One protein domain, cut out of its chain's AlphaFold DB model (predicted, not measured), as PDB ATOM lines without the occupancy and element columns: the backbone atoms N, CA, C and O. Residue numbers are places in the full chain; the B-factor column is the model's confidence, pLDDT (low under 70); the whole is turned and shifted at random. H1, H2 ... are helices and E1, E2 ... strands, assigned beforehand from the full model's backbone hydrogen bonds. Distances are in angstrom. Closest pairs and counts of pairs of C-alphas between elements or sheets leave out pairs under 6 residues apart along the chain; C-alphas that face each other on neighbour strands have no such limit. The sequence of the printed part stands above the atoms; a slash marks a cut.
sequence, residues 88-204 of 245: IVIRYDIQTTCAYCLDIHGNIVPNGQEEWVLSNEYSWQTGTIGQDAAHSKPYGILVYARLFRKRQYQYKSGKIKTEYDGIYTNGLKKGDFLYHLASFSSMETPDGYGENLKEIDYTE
ATOM      1  N   ILE A  88     103.206  69.874 119.435       97.44
ATOM      2  CA  ILE A  88     102.326  71.032 119.543       97.44
ATOM      3  C   ILE A  88     100.881  70.545 119.460       97.44
ATOM      4  O   ILE A  88     100.536  69.724 118.611       97.44
ATOM      5  N   VAL A  89     100.035  71.068 120.339       98.12
ATOM      6  CA  VAL A  89      98.596  70.805 120.357       98.12
ATOM      7  C   VAL A  89      97.823  72.113 120.451       98.12
ATOM      8  O   VAL A  89      98.322  73.125 120.954       98.12
ATOM      9  N   ILE A  90      96.577  72.084 119.991       98.12
ATOM     10  CA  ILE A  90      95.608  73.151 120.212       98.12
ATOM     11  C   ILE A  90      94.645  72.669 121.292       98.12
ATOM     12  O   ILE A  90      93.925  71.685 121.105       98.12
ATOM     13  N   ARG A  91      94.622  73.371 122.427       97.19
ATOM     14  CA  ARG A  91      93.626  73.147 123.481       97.19
ATOM     15  C   ARG A  91      92.511  74.168 123.330       97.19
ATOM     16  O   ARG A  91      92.786  75.366 123.226       97.19
ATOM     17  N   TYR A  92      91.271  73.701 123.299       96.75
ATOM     18  CA  TYR A  92      90.122  74.522 122.936       96.75
ATOM     19  C   TYR A  92      88.863  74.175 123.734       96.75
ATOM     20  O   TYR A  92      88.701  73.062 124.231       96.75
ATOM     21  N   ASP A  93      87.954  75.140 123.821       95.38
ATOM     22  CA  ASP A  93      86.585  74.953 124.289       95.38
ATOM     23  C   ASP A  93      85.651  75.852 123.472       95.38
ATOM     24  O   ASP A  93      85.912  77.039 123.274       95.38
ATOM     25  N   ILE A  94      84.578  75.265 122.949       93.69
ATOM     26  CA  ILE A  94      83.586  75.956 122.126       93.69
ATOM     27  C   ILE A  94      82.241  75.708 122.780       93.69
ATOM     28  O   ILE A  94      81.744  74.578 122.781       93.69
ATOM     29  N   GLN A  95      81.659  76.777 123.311       92.69
ATOM     30  CA  GLN A  95      80.385  76.724 123.998       92.69
ATOM     31  C   GLN A  95      79.318  77.503 123.242       92.69
ATOM     32  O   GLN A  95      79.519  78.660 122.875       92.69
ATOM     33  N   THR A  96      78.154  76.895 123.048       93.81
ATOM     34  CA  THR A  96      76.957  77.583 122.571       93.81
ATOM     35  C   THR A  96      75.880  77.531 123.642       93.81
ATOM     36  O   THR A  96      75.640  76.507 124.284       93.81
ATOM     37  N   THR A  97      75.233  78.669 123.844       93.25
ATOM     38  CA  THR A  97      74.093  78.829 124.740       93.25
ATOM     39  C   THR A  97      72.908  79.223 123.873       93.25
ATOM     40  O   THR A  97      72.814  80.341 123.388       93.25
ATOM     41  N   CYS A  98      72.014  78.277 123.610       91.38
ATOM     42  CA  CYS A  98      70.703  78.528 123.019       91.38
ATOM     43  C   CYS A  98      69.732  77.400 123.398       91.38
ATOM     44  O   CYS A  98      70.177  76.319 123.790       91.38
ATOM     45  N   ALA A  99      68.427  77.655 123.303       91.06
ATOM     46  CA  ALA A  99      67.380  76.653 123.504       91.06
ATOM     47  C   ALA A  99      66.185  76.964 122.597       91.06
ATOM     48  O   ALA A  99      65.437  77.894 122.864       91.06
ATOM     49  N   TYR A 100      66.010  76.224 121.511       90.56
ATOM     50  CA  TYR A 100      65.007  76.538 120.490       90.56
ATOM     51  C   TYR A 100      64.288  75.277 120.021       90.56
ATOM     52  O   TYR A 100      64.776  74.168 120.222       90.56
ATOM     53  N   CYS A 101      63.129  75.434 119.390       91.75
ATOM     54  CA  CYS A 101      62.380  74.318 118.822       91.75
ATOM     55  C   CYS A 101      62.548  74.273 117.308       91.75
ATOM     56  O   CYS A 101      62.541  75.317 116.654       91.75
ATOM     57  N   LEU A 102      62.653  73.065 116.762       92.81
ATOM     58  CA  LEU A 102      62.518  72.808 115.333       92.81
ATOM     59  C   LEU A 102      61.205  72.083 115.061       92.81
ATOM     60  O   LEU A 102      60.911  71.104 115.751       92.81
ATOM     61  N   ASP A 103      60.451  72.543 114.064       91.25
ATOM     62  CA  ASP A 103      59.312  71.797 113.517       91.25
ATOM     63  C   ASP A 103      59.781  70.593 112.669       91.25
ATOM     64  O   ASP A 103      60.979  70.384 112.440       91.25
ATOM     65  N   ILE A 104      58.835  69.799 112.161       90.88
ATOM     66  CA  ILE A 104      59.119  68.650 111.279       90.88
ATOM     67  C   ILE A 104      59.797  69.023 109.946       90.88
ATOM     68  O   ILE A 104      60.293  68.145 109.240       90.88
ATOM     69  N   HIS A 105      59.819  70.306 109.584       91.25
ATOM     70  CA  HIS A 105      60.457  70.833 108.379       91.25
ATOM     71  C   HIS A 105      61.835  71.454 108.663       91.25
ATOM     72  O   HIS A 105      62.513  71.883 107.729       91.25
ATOM     73  N   GLY A 106      62.272  71.482 109.927       89.19
ATOM     74  CA  GLY A 106      63.538  72.073 110.348       89.19
ATOM     75  C   GLY A 106      63.506  73.596 110.500       89.19
ATOM     76  O   GLY A 106      64.570  74.214 110.573       89.19
ATOM     77  N   ASN A 107      62.327  74.221 110.558       90.75
ATOM     78  CA  ASN A 107      62.203  75.651 110.840       90.75
ATOM     79  C   ASN A 107      62.277  75.914 112.345       90.75
ATOM     80  O   ASN A 107      61.722  75.161 113.144       90.75
ATOM     81  N   ILE A 108      62.906  77.028 112.730       90.31
ATOM     82  CA  ILE A 108      62.917  77.480 114.124       90.31
ATOM     83  C   ILE A 108      61.542  78.051 114.480       90.31
ATOM     84  O   ILE A 108      61.091  79.002 113.838       90.31
ATOM     85  N   VAL A 109      60.918  77.519 115.534       89.69
ATOM     86  CA  VAL A 109      59.657  78.033 116.092       89.69
ATOM     87  C   VAL A 109      59.871  78.641 117.491       89.69
ATOM     88  O   VAL A 109      60.771  78.194 118.209       89.69
ATOM     89  N   PRO A 110      59.095  79.670 117.898       78.19
ATOM     90  CA  PRO A 110      59.357  80.432 119.128       78.19
ATOM     91  C   PRO A 110      59.289  79.609 120.419       78.19
ATOM     92  O   PRO A 110      59.989  79.919 121.382       78.19
ATOM     93  N   ASN A 111      58.425  78.592 120.451       81.62
ATOM     94  CA  ASN A 111      58.230  77.697 121.586       81.62
ATOM     95  C   ASN A 111      57.546  76.398 121.124       81.62
ATOM     96  O   ASN A 111      56.858  76.386 120.106       81.62
ATOM     97  N   GLY A 112      57.674  75.326 121.904       77.25
ATOM     98  CA  GLY A 112      57.001  74.041 121.687       77.25
ATOM     99  C   GLY A 112      55.541  74.015 122.156       77.25
ATOM    100  O   GLY A 112      55.087  73.018 122.713       77.25
ATOM    101  N   GLN A 113      54.823  75.133 122.031       78.19
ATOM    102  CA  GLN A 113      53.420  75.247 122.442       78.19
ATOM    103  C   GLN A 113      52.486  75.116 121.238       78.19
ATOM    104  O   GLN A 113      52.847  75.520 120.133       78.19
ATOM    105  N   GLU A 114      51.267  74.615 121.476       76.75
ATOM    106  CA  GLU A 114      50.254  74.354 120.437       76.75
ATOM    107  C   GLU A 114      49.903  75.581 119.582       76.75
ATOM    108  O   GLU A 114      49.481  75.434 118.438       76.75
ATOM    109  N   GLU A 115      50.114  76.793 120.105       81.81
ATOM    110  CA  GLU A 115      49.928  78.049 119.367       81.81
ATOM    111  C   GLU A 115      50.934  78.252 118.215       81.81
ATOM    112  O   GLU A 115      50.643  78.995 117.279       81.81
ATOM    113  N   TRP A 116      52.095  77.589 118.264       78.00
ATOM    114  CA  TRP A 116      53.154  77.690 117.251       78.00
ATOM    115  C   TRP A 116      53.325  76.409 116.442       78.00
ATOM    116  O   TRP A 116      53.684  76.474 115.267       78.00
ATOM    117  N   VAL A 117      53.109  75.250 117.064       79.25
ATOM    118  CA  VAL A 117      53.316  73.938 116.448       79.25
ATOM    119  C   VAL A 117      52.475  72.897 117.182       79.25
ATOM    120  O   VAL A 117      52.359  72.950 118.406       79.25
ATOM    121  N   LEU A 118      51.869  71.953 116.459       77.31
ATOM    122  CA  LEU A 118      51.041  70.925 117.089       77.31
ATOM    123  C   LEU A 118      51.865  70.102 118.092       77.31
ATOM    124  O   LEU A 118      53.059  69.845 117.909       77.31
ATOM    125  N   SER A 119      51.206  69.676 119.171       71.31
ATOM    126  CA  SER A 119      51.820  68.813 120.177       71.31
ATOM    127  C   SER A 119      52.364  67.537 119.518       71.31
ATOM    128  O   SER A 119      51.637  66.852 118.799       71.31
ATOM    129  N   ASN A 120      53.637  67.216 119.772       76.06
ATOM    130  CA  ASN A 120      54.429  66.136 119.151       76.06
ATOM    131  C   ASN A 120      54.972  66.391 117.729       76.06
ATOM    132  O   ASN A 120      55.595  65.494 117.164       76.06
ATOM    133  N   GLU A 121      54.821  67.593 117.167       86.62
ATOM    134  CA  GLU A 121      55.387  67.960 115.854       86.62
ATOM    135  C   GLU A 121      56.622  68.871 115.957       86.62
ATOM    136  O   GLU A 121      56.950  69.619 115.035       86.62
ATOM    137  N   TYR A 122      57.333  68.809 117.086       88.88
ATOM    138  CA  TYR A 122      58.542  69.594 117.307       88.88
ATOM    139  C   TYR A 122      59.597  68.850 118.123       88.88
ATOM    140  O   TYR A 122      59.308  67.908 118.861       88.88
ATOM    141  N   SER A 123      60.838  69.321 118.020       89.50
ATOM    142  CA  SER A 123      61.960  68.855 118.831       89.50
ATOM    143  C   SER A 123      62.689  70.027 119.478       89.50
ATOM    144  O   SER A 123      63.025  71.011 118.815       89.50
ATOM    145  N   TRP A 124      62.941  69.924 120.783       89.56
ATOM    146  CA  TRP A 124      63.817  70.862 121.477       89.56
ATOM    147  C   TRP A 124      65.268  70.624 121.076       89.56
ATOM    148  O   TRP A 124      65.768  69.502 121.110       89.56
ATOM    149  N   GLN A 125      65.936  71.715 120.739       90.75
ATOM    150  CA  GLN A 125      67.360  71.796 120.484       90.75
ATOM    151  C   GLN A 125      67.986  72.669 121.562       90.75
ATOM    152  O   GLN A 125      67.407  73.668 121.995       90.75
ATOM    153  N   THR A 126      69.187  72.303 121.985       90.81
ATOM    154  CA  THR A 126      69.977  73.101 122.921       90.81
ATOM    155  C   THR A 126      71.384  73.271 122.377       90.81
ATOM    156  O   THR A 126      71.839  72.491 121.537       90.81
ATOM    157  N   GLY A 127      72.059  74.329 122.820       91.00
ATOM    158  CA  GLY A 127      73.483  74.498 122.568       91.00
ATOM    159  C   GLY A 127      74.325  73.427 123.269       91.00
ATOM    160  O   GLY A 127      73.813  72.493 123.881       91.00
ATOM    161  N   THR A 128      75.647  73.570 123.227       90.94
ATOM    162  CA  THR A 128      76.549  72.654 123.945       90.94
ATOM    163  C   THR A 128      76.407  72.765 125.464       90.94
ATOM    164  O   THR A 128      76.796  71.845 126.181       90.94
ATOM    165  N   ILE A 129      75.859  73.880 125.957       88.19
ATOM    166  CA  ILE A 129      75.389  74.019 127.331       88.19
ATOM    167  C   ILE A 129      73.872  73.834 127.329       88.19
ATOM    168  O   ILE A 129      73.143  74.671 126.787       88.19
ATOM    169  N   GLY A 130      73.412  72.762 127.978       86.69
ATOM    170  CA  GLY A 130      71.992  72.521 128.215       86.69
ATOM    171  C   GLY A 130      71.365  73.670 129.002       86.69
ATOM    172  O   GLY A 130      71.959  74.186 129.950       86.69
ATOM    173  N   GLN A 131      70.173  74.084 128.586       85.12
ATOM    174  CA  GLN A 131      69.416  75.152 129.227       85.12
ATOM    175  C   GLN A 131      67.980  74.704 129.456       85.12
ATOM    176  O   GLN A 131      67.381  74.043 128.610       85.12
ATOM    177  N   ASP A 132      67.434  75.116 130.591       82.31
ATOM    178  CA  ASP A 132      66.041  74.927 130.970       82.31
ATOM    179  C   ASP A 132      65.543  76.165 131.738       82.31
ATOM    180  O   ASP A 132      66.274  77.146 131.917       82.31
ATOM    181  N   ALA A 133      64.288  76.135 132.186       80.88
ATOM    182  CA  ALA A 133      63.680  77.250 132.910       80.88
ATOM    183  C   ALA A 133      64.378  77.582 134.247       80.88
ATOM    184  O   ALA A 133      64.325  78.728 134.687       80.88
ATOM    185  N   ALA A 134      65.030  76.611 134.890       85.62
ATOM    186  CA  ALA A 134      65.761  76.785 136.145       85.62
ATOM    187  C   ALA A 134      67.238  77.176 135.930       85.62
ATOM    188  O   ALA A 134      67.839  77.795 136.807       85.62
ATOM    189  N   HIS A 135      67.810  76.873 134.761       83.56
ATOM    190  CA  HIS A 135      69.221  77.098 134.422       83.56
ATOM    191  C   HIS A 135      69.388  77.926 133.139       83.56
ATOM    192  O   HIS A 135      70.157  77.580 132.240       83.56
ATOM    193  N   SER A 136      68.649  79.032 133.046       86.75
ATOM    194  CA  SER A 136      68.697  79.923 131.883       86.75
ATOM    195  C   SER A 136      70.009  80.717 131.793       86.75
ATOM    196  O   SER A 136      70.556  81.173 132.801       86.75
ATOM    197  N   LYS A 137      70.513  80.901 130.568       88.62
ATOM    198  CA  LYS A 137      71.658  81.760 130.242       88.62
ATOM    199  C   LYS A 137      71.311  82.660 129.047       88.62
ATOM    200  O   LYS A 137      70.462  82.304 128.229       88.62
ATOM    201  N   PRO A 138      71.960  83.829 128.902       91.31
ATOM    202  CA  PRO A 138      71.874  84.597 127.664       91.31
ATOM    203  C   PRO A 138      72.294  83.745 126.466       91.31
ATOM    204  O   PRO A 138      73.176  82.900 126.605       91.31
ATOM    205  N   TYR A 139      71.693  83.978 125.296       91.31
ATOM    206  CA  TYR A 139      72.118  83.273 124.093       91.31
ATOM    207  C   TYR A 139      73.461  83.788 123.596       91.31
ATOM    208  O   TYR A 139      73.692  84.999 123.545       91.31
ATOM    209  N   GLY A 140      74.327  82.878 123.171       92.00
ATOM    210  CA  GLY A 140      75.658  83.253 122.733       92.00
ATOM    211  C   GLY A 140      76.530  82.095 122.282       92.00
ATOM    212  O   GLY A 140      76.181  80.918 122.384       92.00
ATOM    213  N   ILE A 141      77.701  82.474 121.780       92.56
ATOM    214  CA  ILE A 141      78.773  81.578 121.364       92.56
ATOM    215  C   ILE A 141      80.045  82.072 122.049       92.56
ATOM    216  O   ILE A 141      80.409  83.239 121.901       92.56
ATOM    217  N   LEU A 142      80.706  81.195 122.795       92.19
ATOM    218  CA  LEU A 142      81.989  81.438 123.444       92.19
ATOM    219  C   LEU A 142      83.018  80.500 122.821       92.19
ATOM    220  O   LEU A 142      82.762  79.307 122.664       92.19
ATOM    221  N   VAL A 143      84.174  81.040 122.447       94.12
ATOM    222  CA  VAL A 143      85.245  80.278 121.801       94.12
ATOM    223  C   VAL A 143      86.557  80.568 122.510       94.12
ATOM    224  O   VAL A 143      86.976  81.720 122.601       94.12
ATOM    225  N   TYR A 144      87.214  79.503 122.954       95.81
ATOM    226  CA  TYR A 144      88.586  79.492 123.431       95.81
ATOM    227  C   TYR A 144      89.402  78.517 122.579       95.81
ATOM    228  O   TYR A 144      88.985  77.379 122.379       95.81
ATOM    229  N   ALA A 145      90.566  78.938 122.094       96.69
ATOM    230  CA  ALA A 145      91.540  78.070 121.439       96.69
ATOM    231  C   ALA A 145      92.945  78.662 121.598       96.69
ATOM    232  O   ALA A 145      93.184  79.807 121.212       96.69
ATOM    233  N   ARG A 146      93.878  77.885 122.157       95.81
ATOM    234  CA  ARG A 146      95.282  78.288 122.321       95.81
ATOM    235  C   ARG A 146      96.247  77.145 122.039       95.81
ATOM    236  O   ARG A 146      95.916  75.972 122.197       95.81
ATOM    237  N   LEU A 147      97.460  77.524 121.647       95.94
ATOM    238  CA  LEU A 147      98.563  76.614 121.367       95.94
ATOM    239  C   LEU A 147      99.328  76.261 122.641       95.94
ATOM    240  O   LEU A 147      99.665  77.136 123.443       95.94
ATOM    241  N   PHE A 148      99.657  74.982 122.777       96.06
ATOM    242  CA  PHE A 148     100.496  74.461 123.847       96.06
ATOM    243  C   PHE A 148     101.537  73.500 123.277       96.06
ATOM    244  O   PHE A 148     101.242  72.724 122.369       96.06
ATOM    245  N   ARG A 149     102.743  73.515 123.840       96.75
ATOM    246  CA  ARG A 149     103.681  72.401 123.715       96.75
ATOM    247  C   ARG A 149     103.291  71.373 124.765       96.75
ATOM    248  O   ARG A 149     103.310  71.675 125.956       96.75
ATOM    249  N   LYS A 150     102.897  70.191 124.316       97.38
ATOM    250  CA  LYS A 150     102.558  69.051 125.154       97.38
ATOM    251  C   LYS A 150     103.783  68.160 125.261       97.38
ATOM    252  O   LYS A 150     104.270  67.682 124.240       97.38
ATOM    253  N   ARG A 151     104.233  67.912 126.487       96.56
ATOM    254  CA  ARG A 151     105.287  66.938 126.775       96.56
ATOM    255  C   ARG A 151     104.744  65.823 127.640       96.56
ATOM    256  O   ARG A 151     104.057  66.087 128.632       96.56
ATOM    257  N   GLN A 152     105.043  64.584 127.278       95.06
ATOM    258  CA  GLN A 152     104.689  63.420 128.079       95.06
ATOM    259  C   GLN A 152     105.938  62.719 128.579       95.06
ATOM    260  O   GLN A 152     106.880  62.467 127.832       95.06
ATOM    261  N   TYR A 153     105.904  62.378 129.859       93.25
ATOM    262  CA  TYR A 153     107.002  61.738 130.548       93.25
ATOM    263  C   TYR A 153     106.553  60.429 131.160       93.25
ATOM    264  O   TYR A 153     105.600  60.416 131.941       93.25
ATOM    265  N   GLN A 154     107.253  59.350 130.837       93.38
ATOM    266  CA  GLN A 154     107.060  58.053 131.463       93.38
ATOM    267  C   GLN A 154     108.093  57.855 132.569       93.38
ATOM    268  O   GLN A 154     109.273  58.156 132.401       93.38
ATOM    269  N   TYR A 155     107.644  57.346 133.708       90.69
ATOM    270  CA  TYR A 155     108.519  56.903 134.789       90.69
ATOM    271  C   TYR A 155     108.605  55.373 134.808       90.69
ATOM    272  O   TYR A 155     107.770  54.686 134.214       90.69
ATOM    273  N   LYS A 156     109.582  54.806 135.525       87.94
ATOM    274  CA  LYS A 156     109.779  53.349 135.649       87.94
ATOM    275  C   LYS A 156     108.572  52.606 136.212       87.94
ATOM    276  O   LYS A 156     108.380  51.445 135.862       87.94
ATOM    277  N   SER A 157     107.747  53.252 137.036       86.44
ATOM    278  CA  SER A 157     106.460  52.690 137.473       86.44
ATOM    279  C   SER A 157     105.452  52.470 136.336       86.44
ATOM    280  O   SER A 157     104.414  51.850 136.556       86.44
ATOM    281  N   GLY A 158     105.715  52.998 135.137       87.38
ATOM    282  CA  GLY A 158     104.781  53.059 134.017       87.38
ATOM    283  C   GLY A 158     103.847  54.271 134.071       87.38
ATOM    284  O   GLY A 158     103.075  54.478 133.134       87.38
ATOM    285  N   LYS A 159     103.909  55.093 135.130       87.75
ATOM    286  CA  LYS A 159     103.115  56.320 135.232       87.75
ATOM    287  C   LYS A 159     103.513  57.309 134.137       87.75
ATOM    288  O   LYS A 159     104.697  57.538 133.911       87.75
ATOM    289  N   ILE A 160     102.512  57.925 133.508       90.94
ATOM    290  CA  ILE A 160     102.698  58.999 132.529       90.94
ATOM    291  C   ILE A 160     102.287  60.328 133.163       90.94
ATOM    292  O   ILE A 160     101.169  60.468 133.662       90.94
ATOM    293  N   LYS A 161     103.181  61.313 133.123       90.75
ATOM    294  CA  LYS A 161     102.884  62.713 133.435       90.75
ATOM    295  C   LYS A 161     102.793  63.499 132.134       90.75
ATOM    296  O   LYS A 161     103.663  63.368 131.284       90.75
ATOM    297  N   THR A 162     101.763  64.328 132.000       92.31
ATOM    298  CA  THR A 162     101.626  65.265 130.878       92.31
ATOM    299  C   THR A 162     101.825  66.689 131.386       92.31
ATOM    300  O   THR A 162     101.215  67.078 132.379       92.31
ATOM    301  N   GLU A 163     102.679  67.447 130.713       92.44
ATOM    302  CA  GLU A 163     102.955  68.859 130.972       92.44
ATOM    303  C   GLU A 163     102.569  69.684 129.737       92.44
ATOM    304  O   GLU A 163     102.701  69.218 128.602       92.44
ATOM    305  N   TYR A 164     102.073  70.901 129.965       93.94
ATOM    306  CA  TYR A 164     101.675  71.829 128.910       93.94
ATOM    307  C   TYR A 164     102.360  73.174 129.113       93.94
ATOM    308  O   TYR A 164     102.123  73.837 130.122       93.94
ATOM    309  N   ASP A 165     103.116  73.608 128.112       93.12
ATOM    310  CA  ASP A 165     103.709  74.941 128.073       93.12
ATOM    311  C   ASP A 165     102.968  75.802 127.052       93.12
ATOM    312  O   ASP A 165     102.839  75.428 125.885       93.12
ATOM    313  N   GLY A 166     102.472  76.965 127.473       92.62
ATOM    314  CA  GLY A 166     101.805  77.898 126.565       92.62
ATOM    315  C   GLY A 166     102.759  78.401 125.481       92.62
ATOM    316  O   GLY A 166     103.864  78.855 125.781       92.62
ATOM    317  N   ILE A 167     102.323  78.347 124.221       93.38
ATOM    318  CA  ILE A 167     103.086  78.885 123.092       93.38
ATOM    319  C   ILE A 167     102.588  80.298 122.790       93.38
ATOM    320  O   ILE A 167     101.413  80.517 122.499       93.38
ATOM    321  N   TYR A 168     103.515  81.251 122.830       90.88
ATOM    322  CA  TYR A 168     103.283  82.660 122.513       90.88
ATOM    323  C   TYR A 168     104.027  83.052 121.233       90.88
ATOM    324  O   TYR A 168     104.830  82.289 120.708       90.88
ATOM    325  N   THR A 169     103.801  84.270 120.744       92.38
ATOM    326  CA  THR A 169     104.356  84.778 119.472       92.38
ATOM    327  C   THR A 169     105.884  84.896 119.426       92.38
ATOM    328  O   THR A 169     106.456  85.032 118.342       92.38
ATOM    329  N   ASN A 170     106.569  84.829 120.570       88.94
ATOM    330  CA  ASN A 170     108.024  84.936 120.653       88.94
ATOM    331  C   ASN A 170     108.711  83.756 119.948       88.94
ATOM    332  O   ASN A 170     108.519  82.604 120.319       88.94
ATOM    333  N   GLY A 171     109.551  84.052 118.953       84.50
ATOM    334  CA  GLY A 171     110.291  83.036 118.192       84.50
ATOM    335  C   GLY A 171     109.482  82.342 117.091       84.50
ATOM    336  O   GLY A 171     110.020  81.472 116.411       84.50
ATOM    337  N   LEU A 172     108.224  82.736 116.876       90.38
ATOM    338  CA  LEU A 172     107.378  82.196 115.813       90.38
ATOM    339  C   LEU A 172     107.535  82.990 114.508       90.38
ATOM    340  O   LEU A 172     107.687  84.216 114.512       90.38
ATOM    341  N   LYS A 173     107.465  82.295 113.368       87.88
ATOM    342  CA  LYS A 173     107.528  82.919 112.041       87.88
ATOM    343  C   LYS A 173     106.226  83.667 111.748       87.88
ATOM    344  O   LYS A 173     105.150  83.080 111.725       87.88
ATOM    345  N   LYS A 174     106.330  84.974 111.494       89.31
ATOM    346  CA  LYS A 174     105.180  85.813 111.124       89.31
ATOM    347  C   LYS A 174     104.553  85.330 109.813       89.31
ATOM    348  O   LYS A 174     105.274  85.100 108.846       89.31
ATOM    349  N   GLY A 175     103.224  85.280 109.782       82.69
ATOM    350  CA  GLY A 175     102.426  84.988 108.587       82.69
ATOM    351  C   GLY A 175     101.858  83.568 108.509       82.69
ATOM    352  O   GLY A 175     100.878  83.382 107.798       82.69
ATOM    353  N   ASP A 176     102.402  82.608 109.262       91.81
ATOM    354  CA  ASP A 176     101.877  81.232 109.312       91.81
ATOM    355  C   ASP A 176     100.722  81.123 110.338       91.81
ATOM    356  O   ASP A 176     100.623  81.951 111.260       91.81
ATOM    357  N   PHE A 177      99.837  80.119 110.226       95.88
ATOM    358  CA  PHE A 177      98.634  80.057 111.076       95.88
ATOM    359  C   PHE A 177      98.953  79.823 112.549       95.88
ATOM    360  O   PHE A 177      98.242  80.333 113.416       95.88
ATOM    361  N   LEU A 178     100.062  79.149 112.850       93.94
ATOM    362  CA  LEU A 178     100.576  79.026 114.211       93.94
ATOM    363  C   LEU A 178     100.865  80.392 114.856       93.94
ATOM    364  O   LEU A 178     100.465  80.636 115.994       93.94
ATOM    365  N   TYR A 179     101.495  81.316 114.122       95.81
ATOM    366  CA  TYR A 179     101.727  82.677 114.616       95.81
ATOM    367  C   TYR A 179     100.410  83.438 114.787       95.81
ATOM    368  O   TYR A 179     100.227  84.127 115.793       95.81
ATOM    369  N   HIS A 180      99.480  83.316 113.835       95.62
ATOM    370  CA  HIS A 180      98.175  83.976 113.930       95.62
ATOM    371  C   HIS A 180      97.364  83.488 115.130       95.62
ATOM    372  O   HIS A 180      96.863  84.315 115.890       95.62
ATOM    373  N   LEU A 181      97.276  82.175 115.348       96.44
ATOM    374  CA  LEU A 181      96.539  81.617 116.478       96.44
ATOM    375  C   LEU A 181      97.149  82.057 117.818       96.44
ATOM    376  O   LEU A 181      96.417  82.471 118.714       96.44
ATOM    377  N   ALA A 182      98.481  82.071 117.929       95.31
ATOM    378  CA  ALA A 182      99.186  82.579 119.110       95.31
ATOM    379  C   ALA A 182      99.020  84.098 119.333       95.31
ATOM    380  O   ALA A 182      99.340  84.597 120.412       95.31
ATOM    381  N   SER A 183      98.554  84.845 118.324       94.69
ATOM    382  CA  SER A 183      98.418  86.307 118.375       94.69
ATOM    383  C   SER A 183      97.064  86.793 118.900       94.69
ATOM    384  O   SER A 183      96.929  87.983 119.194       94.69
ATOM    385  N   PHE A 184      96.055  85.923 119.028       94.31
ATOM    386  CA  PHE A 184      94.779  86.317 119.630       94.31
ATOM    387  C   PHE A 184      94.975  86.642 121.117       94.31
ATOM    388  O   PHE A 184      95.472  85.829 121.895       94.31
ATOM    389  N   SER A 185      94.589  87.855 121.511       89.12
ATOM    390  CA  SER A 185      94.770  88.379 122.870       89.12
ATOM    391  C   SER A 185      93.470  88.344 123.674       89.12
ATOM    392  O   SER A 185      92.387  88.174 123.118       89.12
ATOM    393  N   SER A 186      93.591  88.510 124.997       87.94
ATOM    394  CA  SER A 186      92.456  88.673 125.922       87.94
ATOM    395  C   SER A 186      91.425  87.538 125.876       87.94
ATOM    396  O   SER A 186      90.227  87.768 126.014       87.94
ATOM    397  N   MET A 187      91.902  86.312 125.677       90.19
ATOM    398  CA  MET A 187      91.080  85.107 125.648       90.19
ATOM    399  C   MET A 187      91.302  84.294 126.922       90.19
ATOM    400  O   MET A 187      92.447  83.951 127.219       90.19
ATOM    401  N   GLU A 188      90.220  83.977 127.623       88.69
ATOM    402  CA  GLU A 188      90.197  83.162 128.843       88.69
ATOM    403  C   GLU A 188      89.382  81.892 128.592       88.69
ATOM    404  O   GLU A 188      88.545  81.865 127.680       88.69
ATOM    405  N   THR A 189      89.622  80.836 129.369       88.56
ATOM    406  CA  THR A 189      88.779  79.641 129.267       88.56
ATOM    407  C   THR A 189      87.345  79.980 129.695       88.56
ATOM    408  O   THR A 189      87.151  80.786 130.607       88.56
ATOM    409  N   PRO A 190      86.303  79.394 129.073       79.69
ATOM    410  CA  PRO A 190      84.921  79.750 129.407       79.69
ATOM    411  C   PRO A 190      84.532  79.451 130.863       79.69
ATOM    412  O   PRO A 190      83.655  80.111 131.415       79.69
ATOM    413  N   ASP A 191      85.184  78.464 131.483       78.75
ATOM    414  CA  ASP A 191      85.027  78.104 132.895       78.75
ATOM    415  C   ASP A 191      85.947  78.896 133.846       78.75
ATOM    416  O   ASP A 191      85.758  78.824 135.057       78.75
ATOM    417  N   GLY A 192      86.927  79.644 133.326       76.31
ATOM    418  CA  GLY A 192      87.938  80.378 134.095       76.31
ATOM    419  C   GLY A 192      89.019  79.523 134.772       76.31
ATOM    420  O   GLY A 192      89.912  80.087 135.401       76.31
ATOM    421  N   TYR A 193      88.954  78.191 134.666       74.19
ATOM    422  CA  TYR A 193      89.881  77.258 135.331       74.19
ATOM    423  C   TYR A 193      90.619  76.326 134.355       74.19
ATOM    424  O   TYR A 193      91.674  75.790 134.687       74.19
ATOM    425  N   GLY A 194      90.101  76.140 133.136       77.62
ATOM    426  CA  GLY A 194      90.738  75.361 132.074       77.62
ATOM    427  C   GLY A 194      90.734  73.851 132.306       77.62
ATOM    428  O   GLY A 194      91.560  73.136 131.726       77.62
ATOM    429  N   GLU A 195      89.813  73.361 133.137       76.19
ATOM    430  CA  GLU A 195      89.747  71.956 133.552       76.19
ATOM    431  C   GLU A 195      89.179  71.053 132.446       76.19
ATOM    432  O   GLU A 195      89.561  69.889 132.345       76.19
ATOM    433  N   ASN A 196      88.327  71.596 131.568       82.81
ATOM    434  CA  ASN A 196      87.552  70.814 130.592       82.81
ATOM    435  C   ASN A 196      87.921  71.086 129.124       82.81
ATOM    436  O   ASN A 196      87.097  70.928 128.221       82.81
ATOM    437  N   LEU A 197      89.161  71.503 128.864       93.12
ATOM    438  CA  LEU A 197      89.609  71.788 127.502       93.12
ATOM    439  C   LEU A 197      89.730  70.507 126.670       93.12
ATOM    440  O   LEU A 197      90.385  69.543 127.072       93.12
ATOM    441  N   LYS A 198      89.163  70.545 125.466       95.38
ATOM    442  CA  LYS A 198      89.401  69.549 124.419       95.38
ATOM    443  C   LYS A 198      90.778  69.775 123.807       95.38
ATOM    444  O   LYS A 198      91.320  70.878 123.858       95.38
ATOM    445  N   GLU A 199      91.328  68.731 123.203       97.06
ATOM    446  CA  GLU A 199      92.644  68.761 122.570       97.06
ATOM    447  C   GLU A 199      92.569  68.204 121.150       97.06
ATOM    448  O   GLU A 199      91.820  67.264 120.876       97.06
ATOM    449  N   ILE A 200      93.357  68.794 120.255       98.12
ATOM    450  CA  ILE A 200      93.662  68.251 118.936       98.12
ATOM    451  C   ILE A 200      95.132  68.525 118.602       98.12
ATOM    452  O   ILE A 200      95.692  69.543 119.019       98.12
ATOM    453  N   ASP A 201      95.756  67.613 117.861       97.94
ATOM    454  CA  ASP A 201      97.130  67.783 117.396       97.94
ATOM    455  C   ASP A 201      97.236  68.969 116.439       97.94
ATOM    456  O   ASP A 201      96.339  69.226 115.633       97.94
ATOM    457  N   TYR A 202      98.346  69.700 116.537       97.69
ATOM    458  CA  TYR A 202      98.613  70.802 115.629       97.69
ATOM    459  C   TYR A 202      98.950  70.301 114.224       97.69
ATOM    460  O   TYR A 202      99.861  69.497 114.021       97.69
ATOM    461  N   THR A 203      98.273  70.901 113.256       97.31
ATOM    462  CA  THR A 203      98.637  70.965 111.841       97.31
ATOM    463  C   THR A 203      98.325  72.380 111.343       97.31
ATOM    464  O   THR A 203      97.616  73.133 112.020       97.31
ATOM    465  N   GLU A 204      98.813  72.767 110.165       95.81
ATOM    466  CA  GLU A 204      98.435  74.068 109.591       95.81
ATOM    467  C   GLU A 204      96.922  74.155 109.345       95.81
ATOM    468  O   GLU A 204      96.315  75.178 109.640       95.81
TER     469      GLU A 204
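This is residues 88 to 204 of the 245 residues of an uncharacterized protein of marine sediment metagenome (UniProt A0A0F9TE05). A long, narrow two-strand ribbon, E1 beside E4, makes the length of this extended domain, with a small hairpin head, E2 and E3 with the loop of residues 104 to 121, at one end and a hairpin arm, the far part of E4 with E5, turned aside at the other. Near the arm's end of the ribbon the short strand E6 pairs along E1, and the one small helix H1 packs across E4. The printed part has 117 residues, with six named strands and one named helix in the order E1, E2, E3, E4, E5, H1, E6; under half of the residues are in named elements, and the class is mostly strand. The larger sheet has the order E5, E4, E1, E6 and the smaller E2, E3, both antiparallel throughout. The radius of gyration of the C-alphas is 20.8 A, and the spans are 62 by 43 by 25 A.

In the larger sheet, which is twisted, E4, residues 140 to 154, is the antiparallel neighbour of E1, residues 88 to 97, at 152 degrees; N 93 and O 144 are 2.9 A apart, within hydrogen-bond range. E4 bends by 58 degrees at residue 149. It forms a hairpin with E5, residues 160 to 166, at 128 degrees, with N 151 and O 163 at 2.9 A. At the other edge E6, residues 198 to 201, is antiparallel to E1 at 144 degrees, with N 92 and O 198 at 2.9 A. H1, residues 177 to 183, is on this sheet at a height of 9.3 A. It lies over E4 and runs across the strands, at 68 degrees to E4 on the local plane; their closest C-alphas, those of Leu 147 and Ala 182, are 6.4 A apart. In H1 every O i to N i+4 pair is within hydrogen-bond range. E1 runs on into E2, residues 99 to 103, at 72 degrees. E2 forms a hairpin with E3, residues 122 to 126, antiparallel at 153 degrees, with N 100 and O 125 at 3.0 A. E3 and E4 are apart.

E1 begins at C-alpha 88, (102.326, 71.032, 119.543), and measures 29.7 A from first to last C-alpha. E4 begins at C-alpha 140, (75.658, 83.253, 122.733), and measures 41.2 A; E5 measures 19.8 A. E2 and E3 measure 13.7 A and 13.2 A, H1 9.6 A and E6 10.6 A. E6 ends at C-alpha 201, (97.130, 67.783, 117.396).

The two C-alphas farthest apart, those of Glu 115 and Lys 156, are 66.8 A from each other. The printed part has no cut. The links E2 to E3, E3 to E4 and H1 to E6 are long. The mean pLDDT of the printed part is 89.7, and no printed residue is under 70.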